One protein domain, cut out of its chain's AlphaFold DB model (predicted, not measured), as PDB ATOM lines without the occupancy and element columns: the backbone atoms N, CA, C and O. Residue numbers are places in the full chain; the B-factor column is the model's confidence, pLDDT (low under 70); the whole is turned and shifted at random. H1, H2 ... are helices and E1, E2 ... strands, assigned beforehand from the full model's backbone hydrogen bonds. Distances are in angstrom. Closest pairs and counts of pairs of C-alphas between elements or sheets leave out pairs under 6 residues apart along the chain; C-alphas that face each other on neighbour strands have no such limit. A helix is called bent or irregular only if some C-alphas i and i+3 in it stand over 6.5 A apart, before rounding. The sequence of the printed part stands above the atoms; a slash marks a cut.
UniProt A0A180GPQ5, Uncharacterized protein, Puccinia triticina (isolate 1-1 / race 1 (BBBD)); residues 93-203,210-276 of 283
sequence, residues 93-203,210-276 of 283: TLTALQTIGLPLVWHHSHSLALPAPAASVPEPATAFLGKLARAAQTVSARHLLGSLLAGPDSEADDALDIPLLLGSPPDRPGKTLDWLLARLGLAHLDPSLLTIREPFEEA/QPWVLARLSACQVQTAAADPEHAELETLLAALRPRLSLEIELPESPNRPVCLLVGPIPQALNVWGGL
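This is residues 93 to 203 and 210 to 276 of the 283 residues of an uncharacterized protein of Puccinia triticina (isolate 1-1 / race 1 (BBBD)) (UniProt A0A180GPQ5). A strongly twisted wall of five antiparallel strands has the long helix H2 over one face, at the E3 and E7 end, and H3 on the opposite face. The small hairpin E1 and E2 lies beside the edge strand E3, with H1 next to E1, while H5 packs on H2 and residues 222 to 227 of the loop before H5 stick out. The printed part has 178 residues, with five named helices and seven named strands in the order H1 E1 E2 H2 E3 H3 E4 H4 H5 E5 E6 E7; the large sheet runs E3 E7 E6 E5 E4. The class is mixed, helices and strands, and the whole is compact, with a radius of gyration of the C-alphas of 15.7 A and spans of 44 by 39 by 35 A.

H1, residues 93 to 99, begins at C-alpha 93 (-17.987, 10.712, 18.197). E1 is residues 104 to 107 and E2 residues 112 to 115. H2, residues 123 to 142, is 28.6 A long and begins at C-alpha 123 (-15.601, -12.595, 24.446). E3 is residues 162 to 167, H3 residues 173 to 183 and E4 residues 194 to 198. H3 is irregular: C-alphas 174 and 177 are 8.1 A apart. H4 is residues 212 to 220 and H5 residues 229 to 240, 16.4 A long. E5, residues 245 to 251, spans 18.9 A; E6, residues 254 to 265, spans 29.7 A and bends by 68 degrees at residue 257. E7, residues 273 to 276, ends at C-alpha 276 (-8.893, 1.554, 17.823).

E5, E6 and E7 form a meander, each strand the antiparallel neighbour of the one before, with N 261 and O 247 at 2.8 A and N 276 and O 262 at 2.8 A. E3 pairs with E7 through N 164 and O 275, 2.9 A, and E4 with E5 through N 195 and O 248, 2.9 A. H2 is on the sheet at a height of 7.1 A, over E7 and only just over E3, where 3 of its C-alphas fall; it runs along the strands, at 18 degrees to E7 on the local plane. H3, on the opposite face, has a height of 7.8 A and lies over E6, slantwise to the strands. With residues 132 to 139 alone H2 touches H5, at a steep tilt of 44 degrees, opposite ways; the closest C-alphas, of Ala 135 and Leu 234, are 5.5 A apart. H4 and H5 are close but not clearly touching, the C-alphas of Leu 214 and Glu 235 being 7.6 A apart, and H4 only grazes the sheet with residues 212 to 213. In the hairpin E1 and E2, N 105 and O 114 are 2.7 A apart; the closest C-alphas of E2 and E3, those of Ala 113 and Leu 164, are 4.8 A apart. The closest C-alphas of H1 and E1, those of Gln 98 and Leu 104, are 6.4 A apart. Every O i to N i+4 pair is within hydrogen-bond range in H1, H2, H4 and H5; in H3 it is 5 of 7.

The two C-alphas farthest apart, of Pro 117 and Gln 223, are 45.9 A apart. Residues 204 to 209 are not printed, and C-alphas 203 and 210 are 15.3 A apart across the cut. The link H2 to E3 is long, 19 residues. The mean pLDDT of the printed part is 80.6; 25 residues are under 70, among them 152 to 158 and 219 to 227.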
ATOM      1  N   THR A  93     -19.036  11.186  19.103       72.44
ATOM      2  CA  THR A  93     -17.987  10.712  18.197       72.44
ATOM      3  C   THR A  93     -18.467   9.622  17.239       72.44
ATOM      4  O   THR A  93     -18.113   9.653  16.069       72.44
ATOM      5  N   LEU A  94     -19.306   8.677  17.676       74.38
ATOM      6  CA  LEU A  94     -19.865   7.650  16.789       74.38
ATOM      7  C   LEU A  94     -20.819   8.268  15.763       74.38
ATOM      8  O   LEU A  94     -20.754   7.925  14.586       74.38
ATOM      9  N   THR A  95     -21.664   9.206  16.195       76.75
ATOM     10  CA  THR A  95     -22.530   9.965  15.284       76.75
ATOM     11  C   THR A  95     -21.689  10.724  14.262       76.75
ATOM     12  O   THR A  95     -21.987  10.678  13.073       76.75
ATOM     13  N   ALA A  96     -20.592  11.350  14.697       77.06
ATOM     14  CA  ALA A  96     -19.663  12.032  13.806       77.06
ATOM     15  C   ALA A  96     -19.031  11.067  12.784       77.06
ATOM     16  O   ALA A  96     -19.058  11.346  11.587       77.06
ATOM     17  N   LEU A  97     -18.561   9.894  13.230       82.25
ATOM     18  CA  LEU A  97     -18.035   8.834  12.358       82.25
ATOM     19  C   LEU A  97     -19.083   8.359  11.329       82.25
ATOM     20  O   LEU A  97     -18.763   8.136  10.165       82.25
ATOM     21  N   GLN A  98     -20.353   8.253  11.721       83.19
ATOM     22  CA  GLN A  98     -21.437   7.914  10.793       83.19
ATOM     23  C   GLN A  98     -21.715   9.030   9.783       83.19
ATOM     24  O   GLN A  98     -21.925   8.744   8.605       83.19
ATOM     25  N   THR A  99     -21.691  10.298  10.210       78.31
ATOM     26  CA  THR A  99     -21.922  11.438   9.307       78.31
ATOM     27  C   THR A  99     -20.853  11.578   8.228       78.31
ATOM     28  O   THR A  99     -21.177  11.998   7.126       78.31
ATOM     29  N   ILE A 100     -19.616  11.160   8.507       74.50
ATOM     30  CA  ILE A 100     -18.511  11.138   7.534       74.50
ATOM     31  C   ILE A 100     -18.485   9.862   6.671       74.50
ATOM     32  O   ILE A 100     -17.503   9.592   5.987       74.50
ATOM     33  N   GLY A 101     -19.549   9.052   6.711       75.69
ATOM     34  CA  GLY A 101     -19.721   7.907   5.817       75.69
ATOM     35  C   GLY A 101     -19.223   6.560   6.349       75.69
ATOM     36  O   GLY A 101     -19.207   5.600   5.581       75.69
ATOM     37  N   LEU A 102     -18.864   6.440   7.635       84.19
ATOM     38  CA  LEU A 102     -18.516   5.146   8.238       84.19
ATOM     39  C   LEU A 102     -19.784   4.437   8.755       84.19
ATOM     40  O   LEU A 102     -20.377   4.880   9.742       84.19
ATOM     41  N   PRO A 103     -20.209   3.302   8.170       86.44
ATOM     42  CA  PRO A 103     -21.413   2.585   8.565       86.44
ATOM     43  C   PRO A 103     -21.134   1.715   9.801       86.44
ATOM     44  O   PRO A 103     -21.138   0.484   9.739       86.44
ATOM     45  N   LEU A 104     -20.850   2.358  10.934       86.69
ATOM     46  CA  LEU A 104     -20.584   1.700  12.212       86.69
ATOM     47  C   LEU A 104     -21.862   1.573  13.049       86.69
ATOM     48  O   LEU A 104     -22.728   2.442  13.029       86.69
ATOM     49  N   VAL A 105     -21.958   0.505  13.832       86.88
ATOM     50  CA  VAL A 105     -23.021   0.221  14.799       86.88
ATOM     51  C   VAL A 105     -22.385   0.070  16.173       86.88
ATOM     52  O   VAL A 105     -21.347  -0.576  16.318       86.88
ATOM     53  N   TRP A 106     -23.009   0.655  17.192       86.12
ATOM     54  CA  TRP A 106     -22.511   0.576  18.560       86.12
ATOM     55  C   TRP A 106     -23.158  -0.561  19.343       86.12
ATOM     56  O   TRP A 106     -24.381  -0.645  19.458       86.12
ATOM     57  N   HIS A 107     -22.327  -1.426  19.921       84.44
ATOM     58  CA  HIS A 107     -22.769  -2.551  20.731       84.44
ATOM     59  C   HIS A 107     -22.664  -2.216  22.222       84.44
ATOM     60  O   HIS A 107     -21.636  -2.451  22.861       84.44
ATOM     61  N   HIS A 108     -23.747  -1.686  22.800       79.25
ATOM     62  CA  HIS A 108     -23.750  -1.145  24.167       79.25
ATOM     63  C   HIS A 108     -23.324  -2.137  25.260       79.25
ATOM     64  O   HIS A 108     -22.702  -1.719  26.228       79.25
ATOM     65  N   SER A 109     -23.605  -3.439  25.122       79.06
ATOM     66  CA  SER A 109     -23.200  -4.432  26.136       79.06
ATOM     67  C   SER A 109     -21.684  -4.603  26.256       79.06
ATOM     68  O   SER A 109     -21.205  -5.119  27.261       79.06
ATOM     69  N   HIS A 110     -20.939  -4.204  25.224       76.81
ATOM     70  CA  HIS A 110     -19.486  -4.349  25.153       76.81
ATOM     71  C   HIS A 110     -18.780  -3.010  24.940       76.81
ATOM     72  O   HIS A 110     -17.559  -2.998  24.837       76.81
ATOM     73  N   SER A 111     -19.536  -1.906  24.867       82.94
ATOM     74  CA  SER A 111     -19.037  -0.567  24.543       82.94
ATOM     75  C   SER A 111     -18.067  -0.585  23.359       82.94
ATOM     76  O   SER A 111     -16.931  -0.130  23.471       82.94
ATOM     77  N   LEU A 112     -18.504  -1.178  22.244       86.81
ATOM     78  CA  LEU A 112     -17.649  -1.480  21.099       86.81
ATOM     79  C   LEU A 112     -18.317  -1.117  19.767       86.81
ATOM     80  O   LEU A 112     -19.510  -1.362  19.579       86.81
ATOM     81  N   ALA A 113     -17.540  -0.546  18.842       89.31
ATOM     82  CA  ALA A 113     -17.978  -0.208  17.494       89.31
ATOM     83  C   ALA A 113     -17.759  -1.382  16.528       89.31
ATOM     84  O   ALA A 113     -16.704  -2.019  16.511       89.31
ATOM     85  N   LEU A 114     -18.765  -1.648  15.699       89.12
ATOM     86  CA  LEU A 114     -18.803  -2.739  14.730       89.12
ATOM     87  C   LEU A 114     -19.170  -2.205  13.343       89.12
ATOM     88  O   LEU A 114     -20.076  -1.385  13.249       89.12
ATOM     89  N   PRO A 115     -18.582  -2.709  12.252       86.12
ATOM     90  CA  PRO A 115     -19.126  -2.509  10.914       86.12
ATOM     91  C   PRO A 115     -20.556  -3.039  10.800       86.12
ATOM     92  O   PRO A 115     -20.844  -4.141  11.267       86.12
ATOM     93  N   ALA A 116     -21.453  -2.321  10.133       77.81
ATOM     94  CA  ALA A 116     -22.755  -2.861   9.766       77.81
ATOM     95  C   ALA A 116     -22.628  -3.871   8.601       77.81
ATOM     96  O   ALA A 116     -21.925  -3.583   7.631       77.81
ATOM     97  N   PRO A 117     -23.343  -5.014   8.607       66.38
ATOM     98  CA  PRO A 117     -23.902  -5.749   9.742       66.38
ATOM     99  C   PRO A 117     -22.904  -6.823  10.228       66.38
ATOM    100  O   PRO A 117     -22.748  -7.873   9.603       66.38
ATOM    101  N   ALA A 118     -22.183  -6.577  11.322       66.19
ATOM    102  CA  ALA A 118     -21.297  -7.574  11.923       66.19
ATOM    103  C   ALA A 118     -22.078  -8.566  12.802       66.19
ATOM    104  O   ALA A 118     -23.048  -8.205  13.466       66.19
ATOM    105  N   ALA A 119     -21.635  -9.824  12.787       63.69
ATOM    106  CA  ALA A 119     -22.181 -10.914  13.592       63.69
ATOM    107  C   ALA A 119     -21.762 -10.821  15.078       63.69
ATOM    108  O   ALA A 119     -21.137  -9.853  15.511       63.69
ATOM    109  N   SER A 120     -22.112 -11.854  15.851       72.06
ATOM    110  CA  SER A 120     -21.821 -12.000  17.282       72.06
ATOM    111  C   SER A 120     -20.368 -11.694  17.654       72.06
ATOM    112  O   SER A 120     -19.434 -12.135  16.983       72.06
ATOM    113  N   VAL A 121     -20.196 -11.000  18.776       78.94
ATOM    114  CA  VAL A 121     -18.911 -10.496  19.267       78.94
ATOM    115  C   VAL A 121     -18.243 -11.552  20.172       78.94
ATOM    116  O   VAL A 121     -18.840 -11.931  21.179       78.94
ATOM    117  N   PRO A 122     -17.037 -12.059  19.855       84.50
ATOM    118  CA  PRO A 122     -16.359 -13.051  20.689       84.50
ATOM    119  C   PRO A 122     -15.798 -12.423  21.975       84.50
ATOM    120  O   PRO A 122     -15.152 -11.377  21.934       84.50
ATOM    121  N   GLU A 123     -15.996 -13.090  23.114       86.62
ATOM    122  CA  GLU A 123     -15.601 -12.595  24.446       86.62
ATOM    123  C   GLU A 123     -14.092 -12.291  24.598       86.62
ATOM    124  O   GLU A 123     -13.753 -11.233  25.130       86.62
ATOM    125  N   PRO A 124     -13.148 -13.114  24.088       89.44
ATOM    126  CA  PRO A 124     -11.726 -12.770  24.161       89.44
ATOM    127  C   PRO A 124     -11.405 -11.455  23.442       89.44
ATOM    128  O   PRO A 124     -10.554 -10.685  23.889       89.44
ATOM    129  N   ALA A 125     -12.123 -11.167  22.351       90.25
ATOM    130  CA  ALA A 125     -11.925  -9.943  21.594       90.25
ATOM    131  C   ALA A 125     -12.468  -8.715  22.322       90.25
ATOM    132  O   ALA A 125     -11.802  -7.681  22.338       90.25
ATOM    133  N   THR A 126     -13.635  -8.821  22.963       89.56
ATOM    134  CA  THR A 126     -14.184  -7.712  23.758       89.56
ATOM    135  C   THR A 126     -13.299  -7.395  24.953       89.56
ATOM    136  O   THR A 126     -13.009  -6.227  25.198       89.56
ATOM    137  N   ALA A 127     -12.811  -8.420  25.656       91.50
ATOM    138  CA  ALA A 127     -11.923  -8.242  26.797       91.50
ATOM    139  C   ALA A 127     -10.603  -7.566  26.393       91.50
ATOM    140  O   ALA A 127     -10.156  -6.638  27.068       91.50
ATOM    141  N   PHE A 128      -9.994  -7.999  25.286       94.25
ATOM    142  CA  PHE A 128      -8.762  -7.395  24.784       94.25
ATOM    143  C   PHE A 128      -8.968  -5.937  24.349       94.25
ATOM    144  O   PHE A 128      -8.242  -5.054  24.801       94.25
ATOM    145  N   LEU A 129      -9.978  -5.669  23.515       93.38
ATOM    146  CA  LEU A 129     -10.235  -4.324  22.996       93.38
ATOM    147  C   LEU A 129     -10.682  -3.353  24.093       93.38
ATOM    148  O   LEU A 129     -10.287  -2.190  24.072       93.38
ATOM    149  N   GLY A 130     -11.436  -3.831  25.085       91.19
ATOM    150  CA  GLY A 130     -11.798  -3.042  26.260       91.19
ATOM    151  C   GLY A 130     -10.576  -2.629  27.084       91.19
ATOM    152  O   GLY A 130     -10.465  -1.468  27.477       91.19
ATOM    153  N   LYS A 131      -9.619  -3.546  27.297       92.81
ATOM    154  CA  LYS A 131      -8.343  -3.221  27.960       92.81
ATOM    155  C   LYS A 131      -7.528  -2.218  27.153       92.81
ATOM    156  O   LYS A 131      -7.058  -1.235  27.715       92.81
ATOM    157  N   LEU A 132      -7.414  -2.433  25.842       92.88
ATOM    158  CA  LEU A 132      -6.678  -1.546  24.945       92.88
ATOM    159  C   LEU A 132      -7.243  -0.120  24.958       92.88
ATOM    160  O   LEU A 132      -6.487   0.830  25.146       92.88
ATOM    161  N   ALA A 133      -8.562   0.033  24.814       90.25
ATOM    162  CA  ALA A 133      -9.211   1.340  24.849       90.25
ATOM    163  C   ALA A 133      -9.032   2.033  26.204       90.25
ATOM    164  O   ALA A 133      -8.707   3.217  26.250       90.25
ATOM    165  N   ARG A 134      -9.174   1.298  27.315       89.75
ATOM    166  CA  ARG A 134      -8.981   1.853  28.660       89.75
ATOM    167  C   ARG A 134      -7.543   2.329  28.883       89.75
ATOM    168  O   ARG A 134      -7.348   3.424  29.408       89.75
ATOM    169  N   ALA A 135      -6.554   1.525  28.490       89.88
ATOM    170  CA  ALA A 135      -5.141   1.883  28.603       89.88
ATOM    171  C   ALA A 135      -4.822   3.131  27.764       89.88
ATOM    172  O   ALA A 135      -4.245   4.083  28.283       89.88
ATOM    173  N   ALA A 136      -5.290   3.176  26.510       87.75
ATOM    174  CA  ALA A 136      -5.130   4.339  25.638       87.75
ATOM    175  C   ALA A 136      -5.754   5.604  26.248       87.75
ATOM    176  O   ALA A 136      -5.083   6.624  26.350       87.75
ATOM    177  N   GLN A 137      -6.989   5.522  26.746       85.69
ATOM    178  CA  GLN A 137      -7.674   6.650  27.389       85.69
ATOM    179  C   GLN A 137      -6.956   7.130  28.653       85.69
ATOM    180  O   GLN A 137      -6.867   8.331  28.894       85.69
ATOM    181  N   THR A 138      -6.419   6.206  29.451       85.88
ATOM    182  CA  THR A 138      -5.695   6.539  30.686       85.88
ATOM    183  C   THR A 138      -4.401   7.285  30.371       85.88
ATOM    184  O   THR A 138      -4.113   8.315  30.981       85.88
ATOM    185  N   VAL A 139      -3.652   6.799  29.380       83.44
ATOM    186  CA  VAL A 139      -2.417   7.433  28.912       83.44
ATOM    187  C   VAL A 139      -2.712   8.799  28.285       83.44
ATOM    188  O   VAL A 139      -2.059   9.778  28.641       83.44
ATOM    189  N   SER A 140      -3.739   8.906  27.436       80.56
ATOM    190  CA  SER A 140      -4.184  10.184  26.862       80.56
ATOM    191  C   SER A 140      -4.538  11.198  27.946       80.56
ATOM    192  O   SER A 140      -3.975  12.289  27.966       80.56
ATOM    193  N   ALA A 141      -5.371  10.816  28.920       78.81
ATOM    194  CA  ALA A 141      -5.758  11.689  30.026       78.81
ATOM    195  C   ALA A 141      -4.551  12.161  30.852       78.81
ATOM    196  O   ALA A 141      -4.478  13.329  31.233       78.81
ATOM    197  N   ARG A 142      -3.575  11.279  31.102       78.50
ATOM    198  CA  ARG A 142      -2.345  11.620  31.833       78.50
ATOM    199  C   ARG A 142      -1.474  12.622  31.081       78.50
ATOM    200  O   ARG A 142      -0.885  13.500  31.705       78.50
ATOM    201  N   HIS A 143      -1.410  12.504  29.760       74.38
ATOM    202  CA  HIS A 143      -0.688  13.436  28.898       74.38
ATOM    203  C   HIS A 143      -1.526  14.652  28.477       74.38
ATOM    204  O   HIS A 143      -1.058  15.443  27.661       74.38
ATOM    205  N   LEU A 144      -2.726  14.824  29.052       73.38
ATOM    206  CA  LEU A 144      -3.679  15.889  28.721       73.38
ATOM    207  C   LEU A 144      -4.004  15.942  27.216       73.38
ATOM    208  O   LEU A 144      -4.150  17.008  26.628       73.38
ATOM    209  N   LEU A 145      -4.111  14.762  26.604       73.56
ATOM    210  CA  LEU A 145      -4.490  14.545  25.212       73.56
ATOM    211  C   LEU A 145      -5.940  14.054  25.153       73.56
ATOM    212  O   LEU A 145      -6.347  13.244  25.987       73.56
ATOM    213  N   GLY A 146      -6.704  14.490  24.148       72.06
ATOM    214  CA  GLY A 146      -8.051  13.960  23.898       72.06
ATOM    215  C   GLY A 146      -8.006  12.505  23.422       72.06
ATOM    216  O   GLY A 146      -8.501  11.597  24.091       72.06
ATOM    217  N   SER A 147      -7.338  12.265  22.290       82.94
ATOM    218  CA  SER A 147      -7.146  10.931  21.707       82.94
ATOM    219  C   SER A 147      -5.672  10.629  21.498       82.94
ATOM    220  O   SER A 147      -4.895  11.480  21.056       82.94
ATOM    221  N   LEU A 148      -5.313   9.372  21.739       84.00
ATOM    222  CA  LEU A 148      -3.981   8.859  21.495       84.00
ATOM    223  C   LEU A 148      -3.684   8.784  19.987       84.00
ATOM    224  O   LEU A 148      -2.582   9.116  19.547       84.00
ATOM    225  N   LEU A 149      -4.663   8.348  19.188       87.25
ATOM    226  CA  LEU A 149      -4.516   8.213  17.739       87.25
ATOM    227  C   LEU A 149      -4.595   9.553  17.001       87.25
ATOM    228  O   LEU A 149      -3.832   9.784  16.063       87.25
ATOM    229  N   ALA A 150      -5.506  10.441  17.396       78.75
ATOM    230  CA  ALA A 150      -5.658  11.748  16.765       78.75
ATOM    231  C   ALA A 150      -4.555  12.720  17.216       78.75
ATOM    232  O   ALA A 150      -4.066  13.509  16.408       78.75
ATOM    233  N   GLY A 151      -4.088  12.600  18.461       73.06
ATOM    234  CA  GLY A 151      -3.018  13.402  19.051       73.06
ATOM    235  C   GLY A 151      -3.409  14.838  19.444       73.06
ATOM    236  O   GLY A 151      -4.589  15.179  19.409       73.06
ATOM    237  N   PRO A 152      -2.418  15.657  19.855       62.88
ATOM    238  CA  PRO A 152      -2.617  16.903  20.615       62.88
ATOM    239  C   PRO A 152      -3.065  18.149  19.845       62.88
ATOM    240  O   PRO A 152      -3.198  19.183  20.487       62.88
ATOM    241  N   ASP A 153      -3.198  18.135  18.513       57.69
ATOM    242  CA  ASP A 153      -2.969  19.374  17.737       57.69
ATOM    243  C   ASP A 153      -4.003  20.514  17.907       57.69
ATOM    244  O   ASP A 153      -3.873  21.533  17.231       57.69
ATOM    245  N   SER A 154      -4.981  20.423  18.816       47.31
ATOM    246  CA  SER A 154      -5.652  21.615  19.347       47.31
ATOM    247  C   SER A 154      -6.272  21.393  20.738       47.31
ATOM    248  O   SER A 154      -6.810  20.330  21.039       47.31
ATOM    249  N   GLU A 155      -6.226  22.425  21.594       44.62
ATOM    250  CA  GLU A 155      -6.706  22.424  22.994       44.62
ATOM    251  C   GLU A 155      -8.236  22.279  23.155       44.62
ATOM    252  O   GLU A 155      -8.760  22.391  24.262       44.62
ATOM    253  N   ALA A 156      -8.965  22.017  22.066       51.00
ATOM    254  CA  ALA A 156     -10.416  21.883  22.062       51.00
ATOM    255  C   ALA A 156     -10.918  20.575  21.433       51.00
ATOM    256  O   ALA A 156     -12.132  20.407  21.362       51.00
ATOM    257  N   ASP A 157     -10.044  19.667  20.974       58.56
ATOM    258  CA  ASP A 157     -10.441  18.475  20.212       58.56
ATOM    259  C   ASP A 157     -11.072  17.369  21.087       58.56
ATOM    260  O   ASP A 157     -10.384  16.579  21.737       58.56
ATOM    261  N   ASP A 158     -12.404  17.257  21.032       67.06
ATOM    262  CA  ASP A 158     -13.192  16.144  21.562       67.06
ATOM    263  C   ASP A 158     -12.991  14.921  20.651       67.06
ATOM    264  O   ASP A 158     -13.804  14.610  19.775       67.06
ATOM    265  N   ALA A 159     -11.868  14.232  20.810       73.50
ATOM    266  CA  ALA A 159     -11.589  12.959  20.156       73.50
ATOM    267  C   ALA A 159     -11.311  11.902  21.222       73.50
ATOM    268  O   ALA A 159     -10.583  12.168  22.167       73.50
ATOM    269  N   LEU A 160     -11.854  10.696  21.063       83.00
ATOM    270  CA  LEU A 160     -11.557   9.552  21.930       83.00
ATOM    271  C   LEU A 160     -11.162   8.353  21.076       83.00
ATOM    272  O   LEU A 160     -11.602   8.227  19.931       83.00
ATOM    273  N   ASP A 161     -10.343   7.468  21.635       87.88
ATOM    274  CA  ASP A 161     -10.020   6.195  20.998       87.88
ATOM    275  C   ASP A 161     -11.141   5.194  21.283       87.88
ATOM    276  O   ASP A 161     -11.390   4.801  22.429       87.88
ATOM    277  N   ILE A 162     -11.848   4.812  20.224       89.75
ATOM    278  CA  ILE A 162     -13.013   3.937  20.280       89.75
ATOM    279  C   ILE A 162     -12.585   2.520  19.887       89.75
ATOM    280  O   ILE A 162     -12.003   2.344  18.814       89.75
ATOM    281  N   PRO A 163     -12.890   1.489  20.698       92.69
ATOM    282  CA  PRO A 163     -12.609   0.111  20.327       92.69
ATOM    283  C   PRO A 163     -13.461  -0.313  19.129       92.69
ATOM    284  O   PRO A 163     -14.686  -0.166  19.123       92.69
ATOM    285  N   LEU A 164     -12.794  -0.871  18.125       93.06
ATOM    286  CA  LEU A 164     -13.359  -1.288  16.848       93.06
ATOM    287  C   LEU A 164     -13.112  -2.784  16.638       93.06
ATOM    288  O   LEU A 164     -11.971  -3.238  16.711       93.06
ATOM    289  N   LEU A 165     -14.158  -3.546  16.317       93.06
ATOM    290  CA  LEU A 165     -14.037  -4.952  15.920       93.06
ATOM    291  C   LEU A 165     -14.432  -5.128  14.453       93.06
ATOM    292  O   LEU A 165     -15.584  -4.925  14.084       93.06
ATOM    293  N   LEU A 166     -13.486  -5.553  13.617       90.38
ATOM    294  CA  LEU A 166     -13.675  -5.684  12.169       90.38
ATOM    295  C   LEU A 166     -14.151  -7.078  11.742       90.38
ATOM    296  O   LEU A 166     -14.800  -7.210  10.699       90.38
ATOM    297  N   GLY A 167     -13.878  -8.102  12.552       88.62
ATOM    298  CA  GLY A 167     -14.167  -9.503  12.234       88.62
ATOM    299  C   GLY A 167     -13.004 -10.178  11.509       88.62
ATOM    300  O   GLY A 167     -11.859  -9.764  11.661       88.62
ATOM    301  N   SER A 168     -13.284 -11.237  10.752       87.06
ATOM    302  CA  SER A 168     -12.236 -12.009  10.084       87.06
ATOM    303  C   SER A 168     -11.750 -11.340   8.793       87.06
ATOM    304  O   SER A 168     -12.587 -10.966   7.962       87.06
ATOM    305  N   PRO A 169     -10.425 -11.191   8.609       82.62
ATOM    306  CA  PRO A 169      -9.843 -10.728   7.355       82.62
ATOM    307  C   PRO A 169     -10.063 -11.769   6.243       82.62
ATOM    308  O   PRO A 169     -10.362 -12.932   6.525       82.62
ATOM    309  N   PRO A 170      -9.917 -11.382   4.965       76.38
ATOM    310  CA  PRO A 170      -9.951 -12.322   3.859       76.38
ATOM    311  C   PRO A 170      -8.687 -13.188   3.879       76.38
ATOM    312  O   PRO A 170      -7.611 -12.708   4.224       76.38
ATOM    313  N   ASP A 171      -8.783 -14.421   3.383       67.19
ATOM    314  CA  ASP A 171      -7.667 -15.385   3.335       67.19
ATOM    315  C   ASP A 171      -6.460 -14.939   2.473       67.19
ATOM    316  O   ASP A 171      -5.492 -15.680   2.319       67.19
ATOM    317  N   ARG A 172      -6.508 -13.754   1.842       63.25
ATOM    318  CA  ARG A 172      -5.469 -13.254   0.931       63.25
ATOM    319  C   ARG A 172      -4.747 -12.033   1.530       63.25
ATOM    320  O   ARG A 172      -5.344 -10.954   1.541       63.25
ATOM    321  N   PRO A 173      -3.454 -12.148   1.901       57.00
ATOM    322  CA  PRO A 173      -2.701 -11.100   2.609       57.00
ATOM    323  C   PRO A 173      -2.482  -9.807   1.798       57.00
ATOM    324  O   PRO A 173      -2.254  -8.749   2.369       57.00
ATOM    325  N   GLY A 174      -2.624  -9.847   0.468       62.28
ATOM    326  CA  GLY A 174      -2.485  -8.669  -0.404       62.28
ATOM    327  C   GLY A 174      -3.724  -7.771  -0.516       62.28
ATOM    328  O   GLY A 174      -3.713  -6.844  -1.317       62.28
ATOM    329  N   LYS A 175      -4.810  -8.059   0.214       73.19
ATOM    330  CA  LYS A 175      -6.082  -7.308   0.137       73.19
ATOM    331  C   LYS A 175      -6.537  -6.736   1.476       73.19
ATOM    332  O   LYS A 175      -7.702  -6.384   1.630       73.19
ATOM    333  N   THR A 176      -5.636  -6.661   2.450       81.75
ATOM    334  CA  THR A 176      -5.963  -6.226   3.812       81.75
ATOM    335  C   THR A 176      -6.489  -4.791   3.849       81.75
ATOM    336  O   THR A 176      -7.509  -4.545   4.489       81.75
ATOM    337  N   LEU A 177      -5.844  -3.857   3.138       85.75
ATOM    338  CA  LEU A 177      -6.290  -2.461   3.082       85.75
ATOM    339  C   LEU A 177      -7.649  -2.337   2.379       85.75
ATOM    340  O   LEU A 177      -8.575  -1.781   2.958       85.75
ATOM    341  N   ASP A 178      -7.799  -2.928   1.189       87.69
ATOM    342  CA  ASP A 178      -9.065  -2.929   0.440       87.69
ATOM    343  C   ASP A 178     -10.214  -3.521   1.262       87.69
ATOM    344  O   ASP A 178     -11.322  -2.990   1.280       87.69
ATOM    345  N   TRP A 179      -9.955  -4.625   1.967       88.50
ATOM    346  CA  TRP A 179     -10.931  -5.242   2.856       88.50
ATOM    347  C   TRP A 179     -11.288  -4.332   4.023       88.50
ATOM    348  O   TRP A 179     -12.471  -4.182   4.316       88.50
ATOM    349  N   LEU A 180     -10.302  -3.720   4.679       89.75
ATOM    350  CA  LEU A 180     -10.545  -2.811   5.793       89.75
ATOM    351  C   LEU A 180     -11.396  -1.622   5.348       89.75
ATOM    352  O   LEU A 180     -12.410  -1.329   5.982       89.75
ATOM    353  N   LEU A 181     -11.032  -0.990   4.230       88.75
ATOM    354  CA  LEU A 181     -11.795   0.111   3.654       88.75
ATOM    355  C   LEU A 181     -13.208  -0.350   3.291       88.75
ATOM    356  O   LEU A 181     -14.175   0.297   3.676       88.75
ATOM    357  N   ALA A 182     -13.368  -1.509   2.647       88.19
ATOM    358  CA  ALA A 182     -14.686  -2.057   2.337       88.19
ATOM    359  C   ALA A 182     -15.526  -2.345   3.591       88.19
ATOM    360  O   ALA A 182     -16.713  -2.023   3.614       88.19
ATOM    361  N   ARG A 183     -14.929  -2.903   4.654       88.06
ATOM    362  CA  ARG A 183     -15.615  -3.148   5.933       88.06
ATOM    363  C   ARG A 183     -16.052  -1.848   6.588       88.06
ATOM    364  O   ARG A 183     -17.138  -1.800   7.147       88.06
ATOM    365  N   LEU A 184     -15.245  -0.804   6.486       87.94
ATOM    366  CA  LEU A 184     -15.565   0.521   7.000       87.94
ATOM    367  C   LEU A 184     -16.448   1.345   6.051       87.94
ATOM    368  O   LEU A 184     -16.679   2.512   6.331       87.94
ATOM    369  N   GLY A 185     -16.953   0.782   4.946       86.44
ATOM    370  CA  GLY A 185     -17.774   1.516   3.970       86.44
ATOM    371  C   GLY A 185     -17.005   2.541   3.126       86.44
ATOM    372  O   GLY A 185     -17.604   3.319   2.392       86.44
ATOM    373  N   LEU A 186     -15.677   2.505   3.178       86.44
ATOM    374  CA  LEU A 186     -14.742   3.449   2.572       86.44
ATOM    375  C   LEU A 186     -14.072   2.935   1.289       86.44
ATOM    376  O   LEU A 186     -13.089   3.508   0.835       86.44
ATOM    377  N   ALA A 187     -14.581   1.867   0.670       86.06
ATOM    378  CA  ALA A 187     -13.994   1.299  -0.556       86.06
ATOM    379  C   ALA A 187     -13.925   2.279  -1.748       86.06
ATOM    380  O   ALA A 187     -13.266   1.993  -2.741       86.06
ATOM    381  N   HIS A 188     -14.640   3.400  -1.668       83.88
ATOM    382  CA  HIS A 188     -14.709   4.434  -2.695       83.88
ATOM    383  C   HIS A 188     -13.717   5.588  -2.471       83.88
ATOM    384  O   HIS A 188     -13.671   6.495  -3.299       83.88
ATOM    385  N   LEU A 189     -12.972   5.589  -1.357       83.62
ATOM    386  CA  LEU A 189     -12.011   6.649  -1.061       83.62
ATOM    387  C   LEU A 189     -10.870   6.665  -2.081       83.62
ATOM    388  O   LEU A 189     -10.348   5.619  -2.470       83.62
ATOM    389  N   ASP A 190     -10.460   7.872  -2.467       86.38
ATOM    390  CA  ASP A 190      -9.257   8.083  -3.263       86.38
ATOM    391  C   ASP A 190      -8.018   7.704  -2.424       86.38
ATOM    392  O   ASP A 190      -7.855   8.228  -1.318       86.38
ATOM    393  N   PRO A 191      -7.127   6.825  -2.920       85.88
ATOM    394  CA  PRO A 191      -5.872   6.497  -2.251       85.88
ATOM    395  C   PRO A 191      -5.004   7.707  -1.890       85.88
ATOM    396  O   PRO A 191      -4.203   7.606  -0.966       85.88
ATOM    397  N   SER A 192      -5.148   8.842  -2.585       87.75
ATOM    398  CA  SER A 192      -4.422  10.081  -2.264       87.75
ATOM    399  C   SER A 192      -4.749  10.647  -0.874       87.75
ATOM    400  O   SER A 192      -3.939  11.375  -0.307       87.75
ATOM    401  N   LEU A 193      -5.899  10.269  -0.308       87.88
ATOM    402  CA  LEU A 193      -6.378  10.680   1.014       87.88
ATOM    403  C   LEU A 193      -5.864   9.786   2.153       87.88
ATOM    404  O   LEU A 193      -6.168  10.020   3.323       87.88
ATOM    405  N   LEU A 194      -5.138   8.719   1.814       89.81
ATOM    406  CA  LEU A 194      -4.710   7.683   2.742       89.81
ATOM    407  C   LEU A 194      -3.226   7.837   3.064       89.81
ATOM    408  O   LEU A 194      -2.364   7.626   2.213       89.81
ATOM    409  N   THR A 195      -2.918   8.103   4.329       90.56
ATOM    410  CA  THR A 195      -1.545   8.089   4.836       90.56
ATOM    411  C   THR A 195      -1.319   6.840   5.680       90.56
ATOM    412  O   THR A 195      -1.831   6.712   6.792       90.56
ATOM    413  N   ILE A 196      -0.523   5.898   5.165       89.75
ATOM    414  CA  ILE A 196      -0.123   4.696   5.909       89.75
ATOM    415  C   ILE A 196       1.037   5.066   6.836       89.75
ATOM    416  O   ILE A 196       2.152   5.324   6.383       89.75
ATOM    417  N   ARG A 197       0.775   5.080   8.145       86.94
ATOM    418  CA  ARG A 197       1.790   5.337   9.181       86.94
ATOM    419  C   ARG A 197       2.584   4.084   9.528       86.94
ATOM    420  O   ARG A 197       3.763   4.168   9.851       86.94
ATOM    421  N   GLU A 198       1.937   2.928   9.450       85.81
ATOM    422  CA  GLU A 198       2.556   1.631   9.704       85.81
ATOM    423  C   GLU A 198       1.918   0.588   8.782       85.81
ATOM    424  O   GLU A 198       0.714   0.347   8.904       85.81
ATOM    425  N   PRO A 199       2.673   0.006   7.835       81.69
ATOM    426  CA  PRO A 199       2.132  -0.967   6.901       81.69
ATOM    427  C   PRO A 199       1.935  -2.331   7.565       81.69
ATOM    428  O   PRO A 199       2.660  -2.723   8.478       81.69
ATOM    429  N   PHE A 200       0.979  -3.091   7.036       77.31
ATOM    430  CA  PHE A 200       0.820  -4.501   7.367       77.31
ATOM    431  C   PHE A 200       1.896  -5.325   6.644       77.31
ATOM    432  O   PHE A 200       1.719  -5.684   5.483       77.31
ATOM    433  N   GLU A 201       3.013  -5.617   7.312       71.06
ATOM    434  CA  GLU A 201       4.051  -6.513   6.786       71.06
ATOM    435  C   GLU A 201       4.188  -7.777   7.647       71.06
ATOM    436  O   GLU A 201       4.441  -7.724   8.855       71.06
ATOM    437  N   GLU A 202       4.025  -8.942   7.014       55.50
ATOM    438  CA  GLU A 202       4.276 -10.241   7.634       55.50
ATOM    439  C   GLU A 202       5.789 -10.462   7.784       55.50
ATOM    440  O   GLU A 202       6.513 -10.692   6.821       55.50
ATOM    441  N   ALA A 203       6.251 -10.391   9.034       50.44
ATOM    442  CA  ALA A 203       7.420 -11.091   9.559       50.44
ATOM    443  C   ALA A 203       8.666 -11.132   8.649       50.44
ATOM    444  O   ALA A 203       8.981 -12.154   8.044       50.44
ATOM    445  N   GLN A 210       9.179   0.590  17.855       72.62
ATOM    446  CA  GLN A 210       8.135   1.090  18.747       72.62
ATOM    447  C   GLN A 210       6.904   1.515  17.912       72.62
ATOM    448  O   GLN A 210       7.083   2.083  16.833       72.62
ATOM    449  N   PRO A 211       5.663   1.227  18.354       78.94
ATOM    450  CA  PRO A 211       4.462   1.724  17.681       78.94
ATOM    451  C   PRO A 211       4.544   3.236  17.440       78.94
ATOM    452  O   PRO A 211       4.869   3.981  18.365       78.94
ATOM    453  N   TRP A 212       4.216   3.698  16.228       82.94
ATOM    454  CA  TRP A 212       4.300   5.125  15.859       82.94
ATOM    455  C   TRP A 212       3.515   6.022  16.830       82.94
ATOM    456  O   TRP A 212       3.941   7.126  17.161       82.94
ATOM    457  N   VAL A 213       2.394   5.507  17.337       80.94
ATOM    458  CA  VAL A 213       1.539   6.171  18.319       80.94
ATOM    459  C   VAL A 213       2.303   6.485  19.610       80.94
ATOM    460  O   VAL A 213       2.179   7.572  20.165       80.94
ATOM    461  N   LEU A 214       3.148   5.558  20.069       81.38
ATOM    462  CA  LEU A 214       3.976   5.762  21.259       81.38
ATOM    463  C   LEU A 214       5.174   6.670  20.968       81.38
ATOM    464  O   LEU A 214       5.577   7.444  21.833       81.38
ATOM    465  N   ALA A 215       5.709   6.644  19.742       80.12
ATOM    466  CA  ALA A 215       6.732   7.603  19.334       80.12
ATOM    467  C   ALA A 215       6.208   9.053  19.433       80.12
ATOM    468  O   ALA A 215       6.939   9.939  19.876       80.12
ATOM    469  N   ARG A 216       4.920   9.293  19.136       74.31
ATOM    470  CA  ARG A 216       4.278  10.609  19.334       74.31
ATOM    471  C   ARG A 216       4.223  11.019  20.801       74.31
ATOM    472  O   ARG A 216       4.593  12.144  21.118       74.31
ATOM    473  N   LEU A 217       3.831  10.108  21.691       73.19
ATOM    474  CA  LEU A 217       3.829  10.381  23.133       73.19
ATOM    475  C   LEU A 217       5.223  10.747  23.645       73.19
ATOM    476  O   LEU A 217       5.365  11.687  24.423       73.19
ATOM    477  N   SER A 218       6.256  10.041  23.178       70.56
ATOM    478  CA  SER A 218       7.636  10.298  23.597       70.56
ATOM    479  C   SER A 218       8.132  11.695  23.199       70.56
ATOM    480  O   SER A 218       8.884  12.310  23.951       70.56
ATOM    481  N   ALA A 219       7.656  12.241  22.076       64.25
ATOM    482  CA  ALA A 219       7.977  13.602  21.644       64.25
ATOM    483  C   ALA A 219       7.297  14.682  22.507       64.25
ATOM    484  O   ALA A 219       7.822  15.786  22.634       64.25
ATOM    485  N   CYS A 220       6.157  14.364  23.129       59.44
ATOM    486  CA  CYS A 220       5.446  15.258  24.045       59.44
ATOM    487  C   CYS A 220       6.017  15.239  25.476       59.44
ATOM    488  O   CYS A 220       5.660  16.088  26.293       59.44
ATOM    489  N   GLN A 221       6.901  14.291  25.809       61.22
ATOM    490  CA  GLN A 221       7.434  14.149  27.162       61.22
ATOM    491  C   GLN A 221       8.656  15.046  27.412       61.22
ATOM    492  O   GLN A 221       9.798  14.694  27.121       61.22
ATOM    493  N   VAL A 222       8.426  16.169  28.098       50.62
ATOM    494  CA  VAL A 222       9.444  16.798  28.950       50.62
ATOM    495  C   VAL A 222       9.313  16.181  30.347       50.62
ATOM    496  O   VAL A 222       8.431  16.536  31.116       50.62
ATOM    497  N   GLN A 223      10.205  15.241  30.675       48.06
ATOM    498  CA  GLN A 223      10.537  14.831  32.052       48.06
ATOM    499  C   GLN A 223       9.410  14.223  32.918       48.06
ATOM    500  O   GLN A 223       9.053  14.762  33.960       48.06
ATOM    501  N   THR A 224       8.948  13.016  32.597       47.12
ATOM    502  CA  THR A 224       8.366  12.105  33.611       47.12
ATOM    503  C   THR A 224       8.924  10.697  33.418       47.12
ATOM    504  O   THR A 224       8.237   9.732  33.111       47.12
ATOM    505  N   ALA A 225      10.245  10.590  33.573       47.69
ATOM    506  CA  ALA A 225      10.969   9.328  33.548       47.69
ATOM    507  C   ALA A 225      10.860   8.622  34.911       47.69
ATOM    508  O   ALA A 225      11.707   8.811  35.779       47.69
ATOM    509  N   ALA A 226       9.819   7.809  35.090       48.00
ATOM    510  CA  ALA A 226       9.824   6.666  36.004       48.00
ATOM    511  C   ALA A 226       8.663   5.729  35.642       48.00
ATOM    512  O   ALA A 226       7.519   6.052  35.933       48.00
ATOM    513  N   ALA A 227       8.988   4.609  34.984       59.62
ATOM    514  CA  ALA A 227       8.164   3.409  34.774       59.62
ATOM    515  C   ALA A 227       6.645   3.609  34.932       59.62
ATOM    516  O   ALA A 227       6.071   3.226  35.946       59.62
ATOM    517  N   ASP A 228       6.013   4.203  33.923       72.06
ATOM    518  CA  ASP A 228       4.559   4.300  33.839       72.06
ATOM    519  C   ASP A 228       3.994   2.894  33.521       72.06
ATOM    520  O   ASP A 228       4.221   2.382  32.415       72.06
ATOM    521  N   PRO A 229       3.331   2.216  34.483       78.56
ATOM    522  CA  PRO A 229       2.841   0.859  34.275       78.56
ATOM    523  C   PRO A 229       1.718   0.814  33.235       78.56
ATOM    524  O   PRO A 229       1.613  -0.176  32.514       78.56
ATOM    525  N   GLU A 230       0.918   1.874  33.107       80.00
ATOM    526  CA  GLU A 230      -0.144   1.964  32.106       80.00
ATOM    527  C   GLU A 230       0.421   2.184  30.698       80.00
ATOM    528  O   GLU A 230      -0.084   1.603  29.736       80.00
ATOM    529  N   HIS A 231       1.513   2.941  30.561       83.56
ATOM    530  CA  HIS A 231       2.252   3.045  29.300       83.56
ATOM    531  C   HIS A 231       2.863   1.695  28.898       83.56
ATOM    532  O   HIS A 231       2.779   1.302  27.736       83.56
ATOM    533  N   ALA A 232       3.446   0.956  29.850       85.44
ATOM    534  CA  ALA A 232       3.991  -0.379  29.596       85.44
ATOM    535  C   ALA A 232       2.896  -1.403  29.231       85.44
ATOM    536  O   ALA A 232       3.092  -2.245  28.348       85.44
ATOM    537  N   GLU A 233       1.726  -1.324  29.874       89.56
ATOM    538  CA  GLU A 233       0.557  -2.135  29.520       89.56
ATOM    539  C   GLU A 233       0.072  -1.802  28.105       89.56
ATOM    540  O   GLU A 233      -0.091  -2.707  27.284       89.56
ATOM    541  N   LEU A 234      -0.088  -0.516  27.787       90.19
ATOM    542  CA  LEU A 234      -0.468  -0.060  26.454       90.19
ATOM    543  C   LEU A 234       0.530  -0.546  25.397       90.19
ATOM    544  O   LEU A 234       0.121  -1.094  24.375       90.19
ATOM    545  N   GLU A 235       1.831  -0.415  25.648       89.56
ATOM    546  CA  GLU A 235       2.876  -0.906  24.751       89.56
ATOM    547  C   GLU A 235       2.771  -2.415  24.516       89.56
ATOM    548  O   GLU A 235       2.838  -2.870  23.373       89.56
ATOM    549  N   THR A 236       2.517  -3.185  25.574       90.62
ATOM    550  CA  THR A 236       2.321  -4.637  25.485       90.62
ATOM    551  C   THR A 236       1.093  -4.986  24.640       90.62
ATOM    552  O   THR A 236       1.164  -5.855  23.768       90.62
ATOM    553  N   LEU A 237      -0.028  -4.290  24.847       92.75
ATOM    554  CA  LEU A 237      -1.262  -4.499  24.083       92.75
ATOM    555  C   LEU A 237      -1.077  -4.125  22.603       92.75
ATOM    556  O   LEU A 237      -1.478  -4.880  21.717       92.75
ATOM    557  N   LEU A 238      -0.405  -3.010  22.313       91.06
ATOM    558  CA  LEU A 238      -0.094  -2.577  20.947       91.06
ATOM    559  C   LEU A 238       0.922  -3.484  20.244       91.06
ATOM    560  O   LEU A 238       0.869  -3.661  19.022       91.06
ATOM    561  N   ALA A 239       1.856  -4.070  20.990       88.56
ATOM    562  CA  ALA A 239       2.770  -5.080  20.472       88.56
ATOM    563  C   ALA A 239       2.030  -6.379  20.118       88.56
ATOM    564  O   ALA A 239       2.349  -6.997  19.102       88.56
ATOM    565  N   ALA A 240       1.018  -6.759  20.904       89.81
ATOM    566  CA  ALA A 240       0.217  -7.960  20.673       89.81
ATOM    567  C   ALA A 240      -0.690  -7.876  19.431       89.81
ATOM    568  O   ALA A 240      -1.071  -8.913  18.902       89.81
ATOM    569  N   LEU A 241      -0.986  -6.667  18.939       88.31
ATOM    570  CA  LEU A 241      -1.705  -6.451  17.677       88.31
ATOM    571  C   LEU A 241      -0.854  -6.718  16.424       88.31
ATOM    572  O   LEU A 241      -1.350  -6.542  15.318       88.31
ATOM    573  N   ARG A 242       0.429  -7.078  16.539       86.94
ATOM    574  CA  ARG A 242       1.270  -7.322  15.357       86.94
ATOM    575  C   ARG A 242       0.867  -8.612  14.617       86.94
ATOM    576  O   ARG A 242       0.589  -9.615  15.275       86.94
ATOM    577  N   PRO A 243       0.975  -8.649  13.276       84.25
ATOM    578  CA  PRO A 243       1.226  -7.517  12.371       84.25
ATOM    579  C   PRO A 243       0.044  -6.536  12.341       84.25
ATOM    580  O   PRO A 243      -1.098  -6.952  12.184       84.25
ATOM    581  N   ARG A 244       0.318  -5.234  12.480       87.62
ATOM    582  CA  ARG A 244      -0.708  -4.184  12.601       87.62
ATOM    583  C   ARG A 244      -0.631  -3.196  11.443       87.62
ATOM    584  O   ARG A 244       0.440  -2.976  10.895       87.62
ATOM    585  N   LEU A 245      -1.766  -2.598  11.108       88.75
ATOM    586  CA  LEU A 245      -1.903  -1.517  10.140       88.75
ATOM    587  C   LEU A 245      -2.293  -0.242  10.885       88.75
ATOM    588  O   LEU A 245      -3.260  -0.237  11.653       88.75
ATOM    589  N   SER A 246      -1.564   0.835  10.612       90.62
ATOM    590  CA  SER A 246      -1.902   2.173  11.085       90.62
ATOM    591  C   SER A 246      -2.146   3.108   9.917       90.62
ATOM    592  O   SER A 246      -1.298   3.235   9.029       90.62
ATOM    593  N   LEU A 247      -3.293   3.771   9.940       90.19
ATOM    594  CA  LEU A 247      -3.799   4.560   8.829       90.19
ATOM    595  C   LEU A 247      -4.364   5.882   9.343       90.19
ATOM    596  O   LEU A 247      -5.087   5.914  10.336       90.19
ATOM    597  N   GLU A 248      -4.064   6.953   8.628       90.69
ATOM    598  CA  GLU A 248      -4.743   8.237   8.742       90.69
ATOM    599  C   GLU A 248      -5.482   8.504   7.432       90.69
ATOM    600  O   GLU A 248      -4.935   8.288   6.349       90.69
ATOM    601  N   ILE A 249      -6.739   8.922   7.541       88.94
ATOM    602  CA  ILE A 249      -7.613   9.211   6.408       88.94
ATOM    603  C   ILE A 249      -7.986  10.684   6.471       88.94
ATOM    604  O   ILE A 249      -8.718  11.099   7.372       88.94
ATOM    605  N   GLU A 250      -7.502  11.460   5.511       87.94
ATOM    606  CA  GLU A 250      -7.878  12.860   5.358       87.94
ATOM    607  C   GLU A 250      -9.197  12.953   4.596       87.94
ATOM    608  O   GLU A 250      -9.342  12.448   3.485       87.94
ATOM    609  N   LEU A 251     -10.194  13.593   5.195       81.00
ATOM    610  CA  LEU A 251     -11.488  13.763   4.548       81.00
ATOM    611  C   LEU A 251     -11.511  15.099   3.800       81.00
ATOM    612  O   LEU A 251     -11.208  16.122   4.412       81.00
ATOM    613  N   PRO A 252     -11.923  15.145   2.519       76.69
ATOM    614  CA  PRO A 252     -11.955  16.389   1.746       76.69
ATOM    615  C   PRO A 252     -12.830  17.477   2.377       76.69
ATOM    616  O   PRO A 252     -12.543  18.665   2.256       76.69
ATOM    617  N   GLU A 253     -13.896  17.069   3.064       75.00
ATOM    618  CA  GLU A 253     -14.829  17.968   3.748       75.00
ATOM    619  C   GLU A 253     -14.275  18.490   5.086       75.00
ATOM    620  O   GLU A 253     -14.734  19.516   5.592       75.00
ATOM    621  N   SER A 254     -13.275  17.812   5.657       72.94
ATOM    622  CA  SER A 254     -12.692  18.120   6.965       72.94
ATOM    623  C   SER A 254     -11.200  17.741   7.036       72.94
ATOM    624  O   SER A 254     -10.803  16.912   7.856       72.94
ATOM    625  N   PRO A 255     -10.326  18.382   6.231       72.81
ATOM    626  CA  PRO A 255      -8.918  17.984   6.098       72.81
ATOM    627  C   PRO A 255      -8.122  18.113   7.406       72.81
ATOM    628  O   PRO A 255      -7.184  17.365   7.646       72.81
ATOM    629  N   ASN A 256      -8.539  19.011   8.302       75.44
ATOM    630  CA  ASN A 256      -7.910  19.197   9.615       75.44
ATOM    631  C   ASN A 256      -8.387  18.182  10.673       75.44
ATOM    632  O   ASN A 256      -7.989  18.266  11.832       75.44
ATOM    633  N   ARG A 257      -9.282  17.255  10.308       78.44
ATOM    634  CA  ARG A 257      -9.877  16.262  11.210       78.44
ATOM    635  C   ARG A 257      -9.762  14.870  10.590       78.44
ATOM    636  O   ARG A 257     -10.771  14.297  10.179       78.44
ATOM    637  N   PRO A 258      -8.544  14.319  10.486       85.06
ATOM    638  CA  PRO A 258      -8.372  12.995   9.921       85.06
ATOM    639  C   PRO A 258      -9.047  11.932  10.796       85.06
ATOM    640  O   PRO A 258      -9.128  12.058  12.022       85.06
ATOM    641  N   VAL A 259      -9.512  10.859  10.158       88.50
ATOM    642  CA  VAL A 259      -9.873   9.624  10.858       88.50
ATOM    643  C   VAL A 259      -8.601   8.815  11.050       88.50
ATOM    644  O   VAL A 259      -7.945   8.440  10.079       88.50
ATOM    645  N   CYS A 260      -8.266   8.515  12.298       90.44
ATOM    646  CA  CYS A 260      -7.102   7.711  12.639       90.44
ATOM    647  C   CYS A 260      -7.532   6.289  12.998       90.44
ATOM    648  O   CYS A 260      -8.483   6.079  13.753       90.44
ATOM    649  N   LEU A 261      -6.802   5.305  12.483       92.25
ATOM    650  CA  LEU A 261      -7.077   3.883  12.647       92.25
ATOM    651  C   LEU A 261      -5.804   3.152  13.054       92.25
ATOM    652  O   LEU A 261      -4.740   3.340  12.463       92.25
ATOM    653  N   LEU A 262      -5.946   2.260  14.026       93.62
ATOM    654  CA  LEU A 262      -4.920   1.311  14.423       93.62
ATOM    655  C   LEU A 262      -5.570  -0.053  14.576       93.62
ATOM    656  O   LEU A 262      -6.388  -0.243  15.473       93.62
ATOM    657  N   VAL A 263      -5.226  -0.998  13.707       93.00
ATOM    658  CA  VAL A 263      -5.890  -2.304  13.660       93.00
ATOM    659  C   VAL A 263      -4.899  -3.444  13.469       93.00
ATOM    660  O   VAL A 263      -3.829  -3.271  12.892       93.00
ATOM    661  N   GLY A 264      -5.270  -4.633  13.923       91.81
ATOM    662  CA  GLY A 264      -4.490  -5.847  13.722       91.81
ATOM    663  C   GLY A 264      -5.235  -7.091  14.200       91.81
ATOM    664  O   GLY A 264      -6.380  -6.988  14.663       91.81
ATOM    665  N   PRO A 265      -4.612  -8.276  14.090       90.88
ATOM    666  CA  PRO A 265      -5.124  -9.497  14.684       90.88
ATOM    667  C   PRO A 265      -5.218  -9.350  16.203       90.88
ATOM    668  O   PRO A 265      -4.288  -8.903  16.872       90.88
ATOM    669  N   ILE A 266      -6.353  -9.760  16.753       91.62
ATOM    670  CA  ILE A 266      -6.578  -9.758  18.191       91.62
ATOM    671  C   ILE A 266      -5.975 -11.038  18.781       91.62
ATOM    672  O   ILE A 266      -6.329 -12.138  18.343       91.62
ATOM    673  N   PRO A 267      -5.100 -10.943  19.795       86.62
ATOM    674  CA  PRO A 267      -4.532 -12.126  20.421       86.62
ATOM    675  C   PRO A 267      -5.638 -12.980  21.050       86.62
ATOM    676  O   PRO A 267      -6.597 -12.462  21.615       86.62
ATOM    677  N   GLN A 268      -5.492 -14.305  20.970       83.75
ATOM    678  CA  GLN A 268      -6.423 -15.296  21.542       83.75
ATOM    679  C   GLN A 268      -7.827 -15.338  20.902       83.75
ATOM    680  O   GLN A 268      -8.584 -16.268  21.178       83.75
ATOM    681  N   ALA A 269      -8.169 -14.410  20.001       82.31
ATOM    682  CA  ALA A 269      -9.370 -14.473  19.176       82.31
ATOM    683  C   ALA A 269      -9.007 -15.015  17.783       82.31
ATOM    684  O   ALA A 269      -8.422 -14.317  16.955       82.31
ATOM    685  N   LEU A 270      -9.326 -16.290  17.532       80.12
ATOM    686  CA  LEU A 270      -8.966 -16.977  16.288       80.12
ATOM    687  C   LEU A 270      -9.503 -16.236  15.060       80.12
ATOM    688  O   LEU A 270     -10.712 -16.152  14.868       80.12
ATOM    689  N   ASN A 271      -8.589 -15.764  14.210       84.25
ATOM    690  CA  ASN A 271      -8.899 -15.096  12.949       84.25
ATOM    691  C   ASN A 271      -9.843 -13.888  13.104       84.25
ATOM    692  O   ASN A 271     -10.768 -13.719  12.313       84.25
ATOM    693  N   VAL A 272      -9.650 -13.061  14.134       89.19
ATOM    694  CA  VAL A 272     -10.441 -11.841  14.345       89.19
ATOM    695  C   VAL A 272      -9.529 -10.628  14.404       89.19
ATOM    696  O   VAL A 272      -8.508 -10.639  15.085       89.19
ATOM    697  N   TRP A 273      -9.919  -9.574  13.697       91.50
ATOM    698  CA  TRP A 273      -9.233  -8.294  13.674       91.50
ATOM    699  C   TRP A 273     -10.025  -7.214  14.390       91.50
ATOM    700  O   TRP A 273     -11.260  -7.179  14.356       91.50
ATOM    701  N   GLY A 274      -9.290  -6.287  14.984       92.81
ATOM    702  CA  GLY A 274      -9.830  -5.094  15.607       92.81
ATOM    703  C   GLY A 274      -8.724  -4.162  16.067       92.81
ATOM    704  O   GLY A 274      -7.554  -4.351  15.739       92.81
ATOM    705  N   GLY A 275      -9.111  -3.145  16.820       94.56
ATOM    706  CA  GLY A 275      -8.191  -2.174  17.384       94.56
ATOM    707  C   GLY A 275      -8.924  -0.911  17.803       94.56
ATOM    708  O   GLY A 275      -9.965  -0.996  18.452       94.56
ATOM    709  N   LEU A 276      -8.381   0.244  17.442       93.75
ATOM    710  CA  LEU A 276      -8.893   1.554  17.823       93.75
ATOM    711  C   LEU A 276      -9.173   2.408  16.581       93.75
ATOM    712  O   LEU A 276      -8.428   2.368  15.600       93.75
TER     713      LEU A 276